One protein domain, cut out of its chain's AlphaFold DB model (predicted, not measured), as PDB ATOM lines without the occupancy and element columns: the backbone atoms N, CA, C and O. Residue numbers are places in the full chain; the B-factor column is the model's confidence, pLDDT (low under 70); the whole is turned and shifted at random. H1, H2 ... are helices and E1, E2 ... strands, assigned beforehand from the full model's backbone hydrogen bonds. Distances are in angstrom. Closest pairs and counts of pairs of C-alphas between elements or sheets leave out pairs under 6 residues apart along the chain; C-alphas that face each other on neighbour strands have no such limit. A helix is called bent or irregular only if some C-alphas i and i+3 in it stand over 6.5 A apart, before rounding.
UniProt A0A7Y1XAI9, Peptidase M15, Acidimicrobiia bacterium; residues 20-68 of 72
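Overview. This is residues 20 to 68 of the 72 residues of the protein "Peptidase M15" of Acidimicrobiia bacterium (UniProt A0A7Y1XAI9). A small sheet of three antiparallel strands, E1, E3 and E2 in that order across it, has one helix, H2, packed on one of its faces, giving two layers. A long loop, residues 30 to 40, leads from E1 to H2 at one end of the domain, while the one-turn helix H1 lies at the other end and only grazes the sheet. The printed part has 49 residues with two named helices and three named strands, in the order H1, E1, H2, E2, E3, and its class is mixed, helices and strands. It is compact, with a radius of gyration of the C-alphas of 10.2 A, and rounded, spanning 28 by 23 by 18 A.

Along the chain. The longest strand, E3, is residues 61 to 67 and measures 14.9 A from first to last C-alpha, ending with C-alpha 67 at (140.350, 94.665, 141.396). E2 is residues 55 to 58, 10.1 A long, and E1 is residues 27 to 29. H2 is residues 41 to 53, 17.7 A long, beginning with C-alpha 41 at (121.717, 101.910, 144.152). It is irregular: C-alphas 48 and 51 are 7.7 A apart. H1 is residues 21 to 24, with C-alpha 21 at (142.190, 89.848, 148.569).

Arrangement. E3 is the inner strand of the sheet, and E1 and E2 are its edge strands. E2 and E3 form a hairpin, antiparallel at 139 degrees between their directions, with N 56 and O 66 2.9 A apart and N 66 and O 56 2.9 A apart, both within hydrogen-bond range. E1 and E3 are antiparallel at 151 degrees, with N 28 and O 65 within hydrogen-bond range at 3.0 A. E1 and E2 are apart. E1, H2 and E2 make a split strand-helix-strand unit, two strands running the same way with E3 between them in the sheet, and its crossover is right-handed. H2 is on the sheet at a height of 7.3 A over the sheet. It lies beside the strands, over none of them, but only just: dropped onto the local plane, 2 of its 13 C-alphas fall on E3 and 2 on E2. The closest C-alphas of H2 and E3 are those of His 43 and Ser 62, 6.3 A apart, and those of H2 and E2 are Gly 50 and Tyr 56, 6.5 A apart. H1 only grazes the sheet, with its residues 21 to 22, and is apart from H2. In H2, 6 of 9 O i to N i+4 pairs are within hydrogen-bond range; H1 is too short for such a pair.

Size, cuts and confidence. The two C-alphas farthest apart are those of Val 24 and Glu 39, 28.6 A. The link from E1 to H2, 11 residues, is long; the links H1 to E1, H2 to E2 and E2 to E3 are tight. The printed part has no cut. The mean pLDDT of the printed part is 95.3, and no printed residue is under 70.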
ATOM      1  N   SER A  20     142.664  86.247 151.843       92.88
ATOM      2  CA  SER A  20     141.702  87.253 151.372       92.88
ATOM      3  C   SER A  20     142.392  88.309 150.513       92.88
ATOM      4  O   SER A  20     143.474  88.766 150.882       92.88
ATOM      5  N   GLU A  21     141.732  88.754 149.442       95.50
ATOM      6  CA  GLU A  21     142.190  89.848 148.569       95.50
ATOM      7  C   GLU A  21     142.309  91.193 149.310       95.50
ATOM      8  O   GLU A  21     143.183  92.009 149.008       95.50
ATOM      9  N   HIS A  22     141.520  91.392 150.376       96.38
ATOM     10  CA  HIS A  22     141.699  92.528 151.296       96.38
ATOM     11  C   HIS A  22     143.097  92.534 151.929       96.38
ATOM     12  O   HIS A  22     143.655  93.593 152.202       96.38
ATOM     13  N   GLY A  23     143.697  91.356 152.135       95.69
ATOM     14  CA  GLY A  23     145.033  91.213 152.714       95.69
ATOM     15  C   GLY A  23     146.170  91.684 151.805       95.69
ATOM     16  O   GLY A  23     147.273  91.908 152.300       95.69
ATOM     17  N   VAL A  24     145.913  91.848 150.504       95.25
ATOM     18  CA  VAL A  24     146.886  92.337 149.510       95.25
ATOM     19  C   VAL A  24     146.477  93.674 148.885       95.25
ATOM     20  O   VAL A  24     147.154  94.162 147.985       95.25
ATOM     21  N   GLY A  25     145.399  94.294 149.376       96.00
ATOM     22  CA  GLY A  25     144.921  95.592 148.894       96.00
ATOM     23  C   GLY A  25     144.242  95.549 147.521       96.00
ATOM     24  O   GLY A  25     144.164  96.582 146.863       96.00
ATOM     25  N   LEU A  26     143.762  94.378 147.086       97.06
ATOM     26  CA  LEU A  26     143.069  94.193 145.803       97.06
ATOM     27  C   LEU A  26     141.550  94.041 145.951       97.06
ATOM     28  O   LEU A  26     140.871  93.751 144.973       97.06
ATOM     29  N   ALA A  27     140.996  94.264 147.142       97.50
ATOM     30  CA  ALA A  27     139.555  94.289 147.359       97.50
ATOM     31  C   ALA A  27     139.120  95.516 148.158       97.50
ATOM     32  O   ALA A  27     139.887  96.061 148.955       97.50
ATOM     33  N   VAL A  28     137.873  95.928 147.934       96.75
ATOM     34  CA  VAL A  28     137.188  96.967 148.706       96.75
ATOM     35  C   VAL A  28     135.786  96.504 149.080       96.75
ATOM     36  O   VAL A  28     135.106  95.857 148.282       96.75
ATOM     37  N   ASP A  29     135.351  96.900 150.276       96.62
ATOM     38  CA  ASP A  29     133.964  96.767 150.714       96.62
ATOM     39  C   ASP A  29     133.284  98.136 150.613       96.62
ATOM     40  O   ASP A  29     133.673  99.091 151.291       96.62
ATOM     41  N   ILE A  30     132.272  98.249 149.753       96.06
ATOM     42  CA  ILE A  30     131.517  99.487 149.535       96.06
ATOM     43  C   ILE A  30     130.342  99.543 150.515       96.06
ATOM     44  O   ILE A  30     129.578  98.591 150.660       96.06
ATOM     45  N   THR A  31     130.190 100.684 151.186       96.19
ATOM     46  CA  THR A  31     129.156 100.921 152.198       96.19
ATOM     47  C   THR A  31     128.566 102.322 152.065       96.19
ATOM     48  O   THR A  31     129.256 103.263 151.676       96.19
ATOM     49  N   ASN A  32     127.299 102.468 152.448       94.69
ATOM     50  CA  ASN A  32     126.611 103.749 152.626       94.69
ATOM     51  C   ASN A  32     126.297 104.039 154.111       94.69
ATOM     52  O   ASN A  32     125.318 104.705 154.441       94.69
ATOM     53  N   GLY A  33     127.124 103.511 155.021       93.88
ATOM     54  CA  GLY A  33     126.877 103.490 156.469       93.88
ATOM     55  C   GLY A  33     126.301 102.157 156.959       93.88
ATOM     56  O   GLY A  33     126.322 101.879 158.158       93.88
ATOM     57  N   HIS A  34     125.861 101.301 156.030       92.44
ATOM     58  CA  HIS A  34     125.434  99.925 156.269       92.44
ATOM     59  C   HIS A  34     126.007  98.972 155.207       92.44
ATOM     60  O   HIS A  34     126.614  99.401 154.223       92.44
ATOM     61  N   ILE A  35     125.847  97.663 155.423       91.19
ATOM     62  CA  ILE A  35     126.146  96.649 154.405       91.19
ATOM     63  C   ILE A  35     125.178  96.860 153.235       91.19
ATOM     64  O   ILE A  35     123.970  96.777 153.455       91.19
ATOM     65  N   ILE A  36     125.703  97.106 152.031       95.12
ATOM     66  CA  ILE A  36     124.864  97.279 150.839       95.12
ATOM     67  C   ILE A  36     124.322  95.932 150.355       95.12
ATOM     68  O   ILE A  36     125.045  94.935 150.322       95.12
ATOM     69  N   GLY A  37     123.047  95.900 149.989       95.25
ATOM     70  CA  GLY A  37     122.379  94.763 149.367       95.25
ATOM     71  C   GLY A  37     122.421  94.811 147.840       95.25
ATOM     72  O   GLY A  37     122.848  95.787 147.227       95.25
ATOM     73  N   HIS A  38     121.926  93.750 147.193       93.94
ATOM     74  CA  HIS A  38     121.892  93.682 145.727       93.94
ATOM     75  C   HIS A  38     120.932  94.690 145.075       93.94
ATOM     76  O   HIS A  38     121.154  95.071 143.925       93.94
ATOM     77  N   GLU A  39     119.906  95.124 145.810       94.38
ATOM     78  CA  GLU A  39     118.889  96.083 145.355       94.38
ATOM     79  C   GLU A  39     119.275  97.545 145.633       94.38
ATOM     80  O   GLU A  39     118.568  98.461 145.214       94.38
ATOM     81  N   ASP A  40     120.390  97.777 146.335       96.81
ATOM     82  CA  ASP A  40     120.835  99.125 146.669       96.81
ATOM     83  C   ASP A  40     121.456  99.828 145.447       96.81
ATOM     84  O   ASP A  40     122.110  99.189 144.607       96.81
ATOM     85  N   PRO A  41     121.282 101.159 145.326       97.56
ATOM     86  CA  PRO A  41     121.717 101.910 144.152       97.56
ATOM     87  C   PRO A  41     123.235 101.857 143.925       97.56
ATOM     88  O   PRO A  41     123.678 101.878 142.778       97.56
ATOM     89  N   GLU A  42     124.042 101.744 144.980       96.88
ATOM     90  CA  GLU A  42     125.500 101.629 144.899       96.88
ATOM     91  C   GLU A  42     125.922 100.305 144.251       96.88
ATOM     92  O   GLU A  42     126.771 100.292 143.354       96.88
ATOM     93  N   HIS A  43     125.291  99.192 144.644       96.31
ATOM     94  CA  HIS A  43     125.538  97.892 144.020       96.31
ATOM     95  C   HIS A  43     125.079  97.899 142.556       96.31
ATOM     96  O   HIS A  43     125.809  97.422 141.683       96.31
ATOM     97  N   ALA A  44     123.914  98.489 142.260       97.12
ATOM     98  CA  ALA A  44     123.429  98.629 140.888       97.12
ATOM     99  C   ALA A  44     124.392  99.456 140.016       97.12
ATOM    100  O   ALA A  44     124.704  99.060 138.888       97.12
ATOM    101  N   TRP A  45     124.926 100.561 140.544       97.50
ATOM    102  CA  TRP A  45     125.910 101.380 139.841       97.50
ATOM    103  C   TRP A  45     127.206 100.611 139.583       97.50
ATOM    104  O   TRP A  45     127.702 100.611 138.453       97.50
ATOM    105  N   MET A  46     127.731  99.899 140.583       97.44
ATOM    106  CA  MET A  46     128.939  99.090 140.416       97.44
ATOM    107  C   MET A  46     128.731  97.946 139.420       97.44
ATOM    108  O   MET A  46     129.598  97.686 138.593       97.44
ATOM    109  N   ARG A  47     127.558  97.305 139.407       96.31
ATOM    110  CA  ARG A  47     127.205  96.292 138.398       96.31
ATOM    111  C   ARG A  47     127.201  96.847 136.978       96.31
ATOM    112  O   ARG A  47     127.598  96.132 136.064       96.31
ATOM    113  N   ALA A  48     126.758  98.088 136.798       97.25
ATOM    114  CA  ALA A  48     126.713  98.733 135.490       97.25
ATOM    115  C   ALA A  48     128.073  99.301 135.039       97.25
ATOM    116  O   ALA A  48     128.330  99.348 133.839       97.25
ATOM    117  N   ASN A  49     128.937  99.726 135.971       97.38
ATOM    118  CA  ASN A  49     130.136 100.515 135.649       97.38
ATOM    119  C   ASN A  49     131.459  99.880 136.098       97.38
ATOM    120  O   ASN A  49     132.483 100.097 135.456       97.38
ATOM    121  N   GLY A  50     131.468  99.106 137.182       96.50
ATOM    122  CA  GLY A  50     132.679  98.665 137.886       96.50
ATOM    123  C   GLY A  50     133.676  97.921 137.000       96.50
ATOM    124  O   GLY A  50     134.871  98.203 137.061       96.50
ATOM    125  N   VAL A  51     133.189  97.059 136.102       96.12
ATOM    126  CA  VAL A  51     134.037  96.283 135.176       96.12
ATOM    127  C   VAL A  51     134.852  97.193 134.254       96.12
ATOM    128  O   VAL A  51     136.020  96.915 134.002       96.12
ATOM    129  N   ALA A  52     134.295  98.328 133.811       96.31
ATOM    130  CA  ALA A  52     135.029  99.294 132.986       96.31
ATOM    131  C   ALA A  52     136.241  99.900 133.719       96.31
ATOM    132  O   ALA A  52     137.180 100.378 133.085       96.31
ATOM    133  N   PHE A  53     136.236  99.845 135.052       96.50
ATOM    134  CA  PHE A  53     137.312 100.304 135.926       96.50
ATOM    135  C   PHE A  53     138.103  99.147 136.557       96.50
ATOM    136  O   PHE A  53     138.914  99.380 137.451       96.50
ATOM    137  N   GLY A  54     137.893  97.909 136.098       97.19
ATOM    138  CA  GLY A  54     138.616  96.724 136.560       97.19
ATOM    139  C   GLY A  54     138.118  96.126 137.875       97.19
ATOM    140  O   GLY A  54     138.840  95.334 138.479       97.19
ATOM    141  N   TRP A  55     136.911  96.486 138.319       97.56
ATOM    142  CA  TRP A  55     136.292  95.962 139.538       97.56
ATOM    143  C   TRP A  55     135.238  94.908 139.219       97.56
ATOM    144  O   TRP A  55     134.339  95.138 138.410       97.56
ATOM    145  N   TYR A  56     135.312  93.770 139.907       96.31
ATOM    146  CA  TYR A  56     134.436  92.625 139.676       96.31
ATOM    147  C   TYR A  56     133.765  92.188 140.985       96.31
ATOM    148  O   TYR A  56     134.434  92.142 142.020       96.31
ATOM    149  N   PRO A  57     132.463  91.853 140.958       94.56
ATOM    150  CA  PRO A  57     131.754  91.414 142.150       94.56
ATOM    151  C   PRO A  57     132.057  89.945 142.459       94.56
ATOM    152  O   PRO A  57     132.325  89.148 141.553       94.56
ATOM    153  N   ILE A  58     131.885  89.561 143.723       90.44
ATOM    154  CA  ILE A  58     131.700  88.155 144.105       90.44
ATOM    155  C   ILE A  58     130.214  87.852 144.330       90.44
ATOM    156  O   ILE A  58     129.405  88.733 144.617       90.44
ATOM    157  N   SER A  59     129.813  86.596 144.142       80.88
ATOM    158  CA  SER A  59     128.394  86.236 144.004       80.88
ATOM    159  C   SER A  59     127.564  86.337 145.288       80.88
ATOM    160  O   SER A  59     126.343  86.406 145.206       80.88
ATOM    161  N   ASN A  60     128.191  86.278 146.461       85.06
ATOM    162  CA  ASN A  60     127.518  86.151 147.758       85.06
ATOM    163  C   ASN A  60     127.617  87.404 148.646       85.06
ATOM    164  O   ASN A  60     127.047  87.401 149.736       85.06
ATOM    165  N   GLU A  61     128.325  88.447 148.205       92.25
ATOM    166  CA  GLU A  61     128.609  89.648 148.999       92.25
ATOM    167  C   GLU A  61     128.500  90.890 148.109       92.25
ATOM    168  O   GLU A  61     129.425  91.233 147.380       92.25
ATOM    169  N   SER A  62     127.350  91.570 148.139       95.38
ATOM    170  CA  SER A  62     127.059  92.722 147.260       95.38
ATOM    171  C   SER A  62     128.009  93.906 147.486       95.38
ATOM    172  O   SER A  62     128.226  94.718 146.587       95.38
ATOM    173  N   TRP A  63     128.572  94.000 148.687       96.06
ATOM    174  CA  TRP A  63     129.516  95.033 149.097       96.06
ATOM    175  C   TRP A  63     130.951  94.772 148.635       96.06
ATOM    176  O   TRP A  63     131.694  95.740 148.504       96.06
ATOM    177  N   HIS A  64     131.344  93.518 148.380       97.19
ATOM    178  CA  HIS A  64     132.741  93.134 148.138       97.19
ATOM    179  C   HIS A  64     133.075  93.138 146.644       97.19
ATOM    180  O   HIS A  64     132.469  92.415 145.845       97.19
ATOM    181  N   TRP A  65     134.078  93.933 146.275       97.19
ATOM    182  CA  TRP A  65     134.550  94.085 144.900       97.19
ATOM    183  C   TRP A  65     136.059  93.893 144.814       97.19
ATOM    184  O   TRP A  65     136.815  94.487 145.580       97.19
ATOM    185  N   GLU A  66     136.497  93.095 143.843       97.38
ATOM    186  CA  GLU A  66     137.907  92.771 143.617       97.38
ATOM    187  C   GLU A  66     138.440  93.491 142.383       97.38
ATOM    188  O   GLU A  66     137.809  93.482 141.321       97.38
ATOM    189  N   PHE A  67     139.624  94.082 142.508       97.44
ATOM    190  CA  PHE A  67     140.350  94.665 141.396       97.44
ATOM    191  C   PHE A  67     141.111  93.579 140.639       97.44
ATOM    192  O   PHE A  67     141.968  92.897 141.199       97.44
ATOM    193  N   ARG A  68     140.835  93.445 139.341       95.56
ATOM    194  CA  ARG A  68     141.492  92.462 138.459       95.56
ATOM    195  C   ARG A  68     142.225  93.099 137.276       95.56
ATOM    196  O   ARG A  68     142.762  92.385 136.435       95.56
TER     197      ARG A  68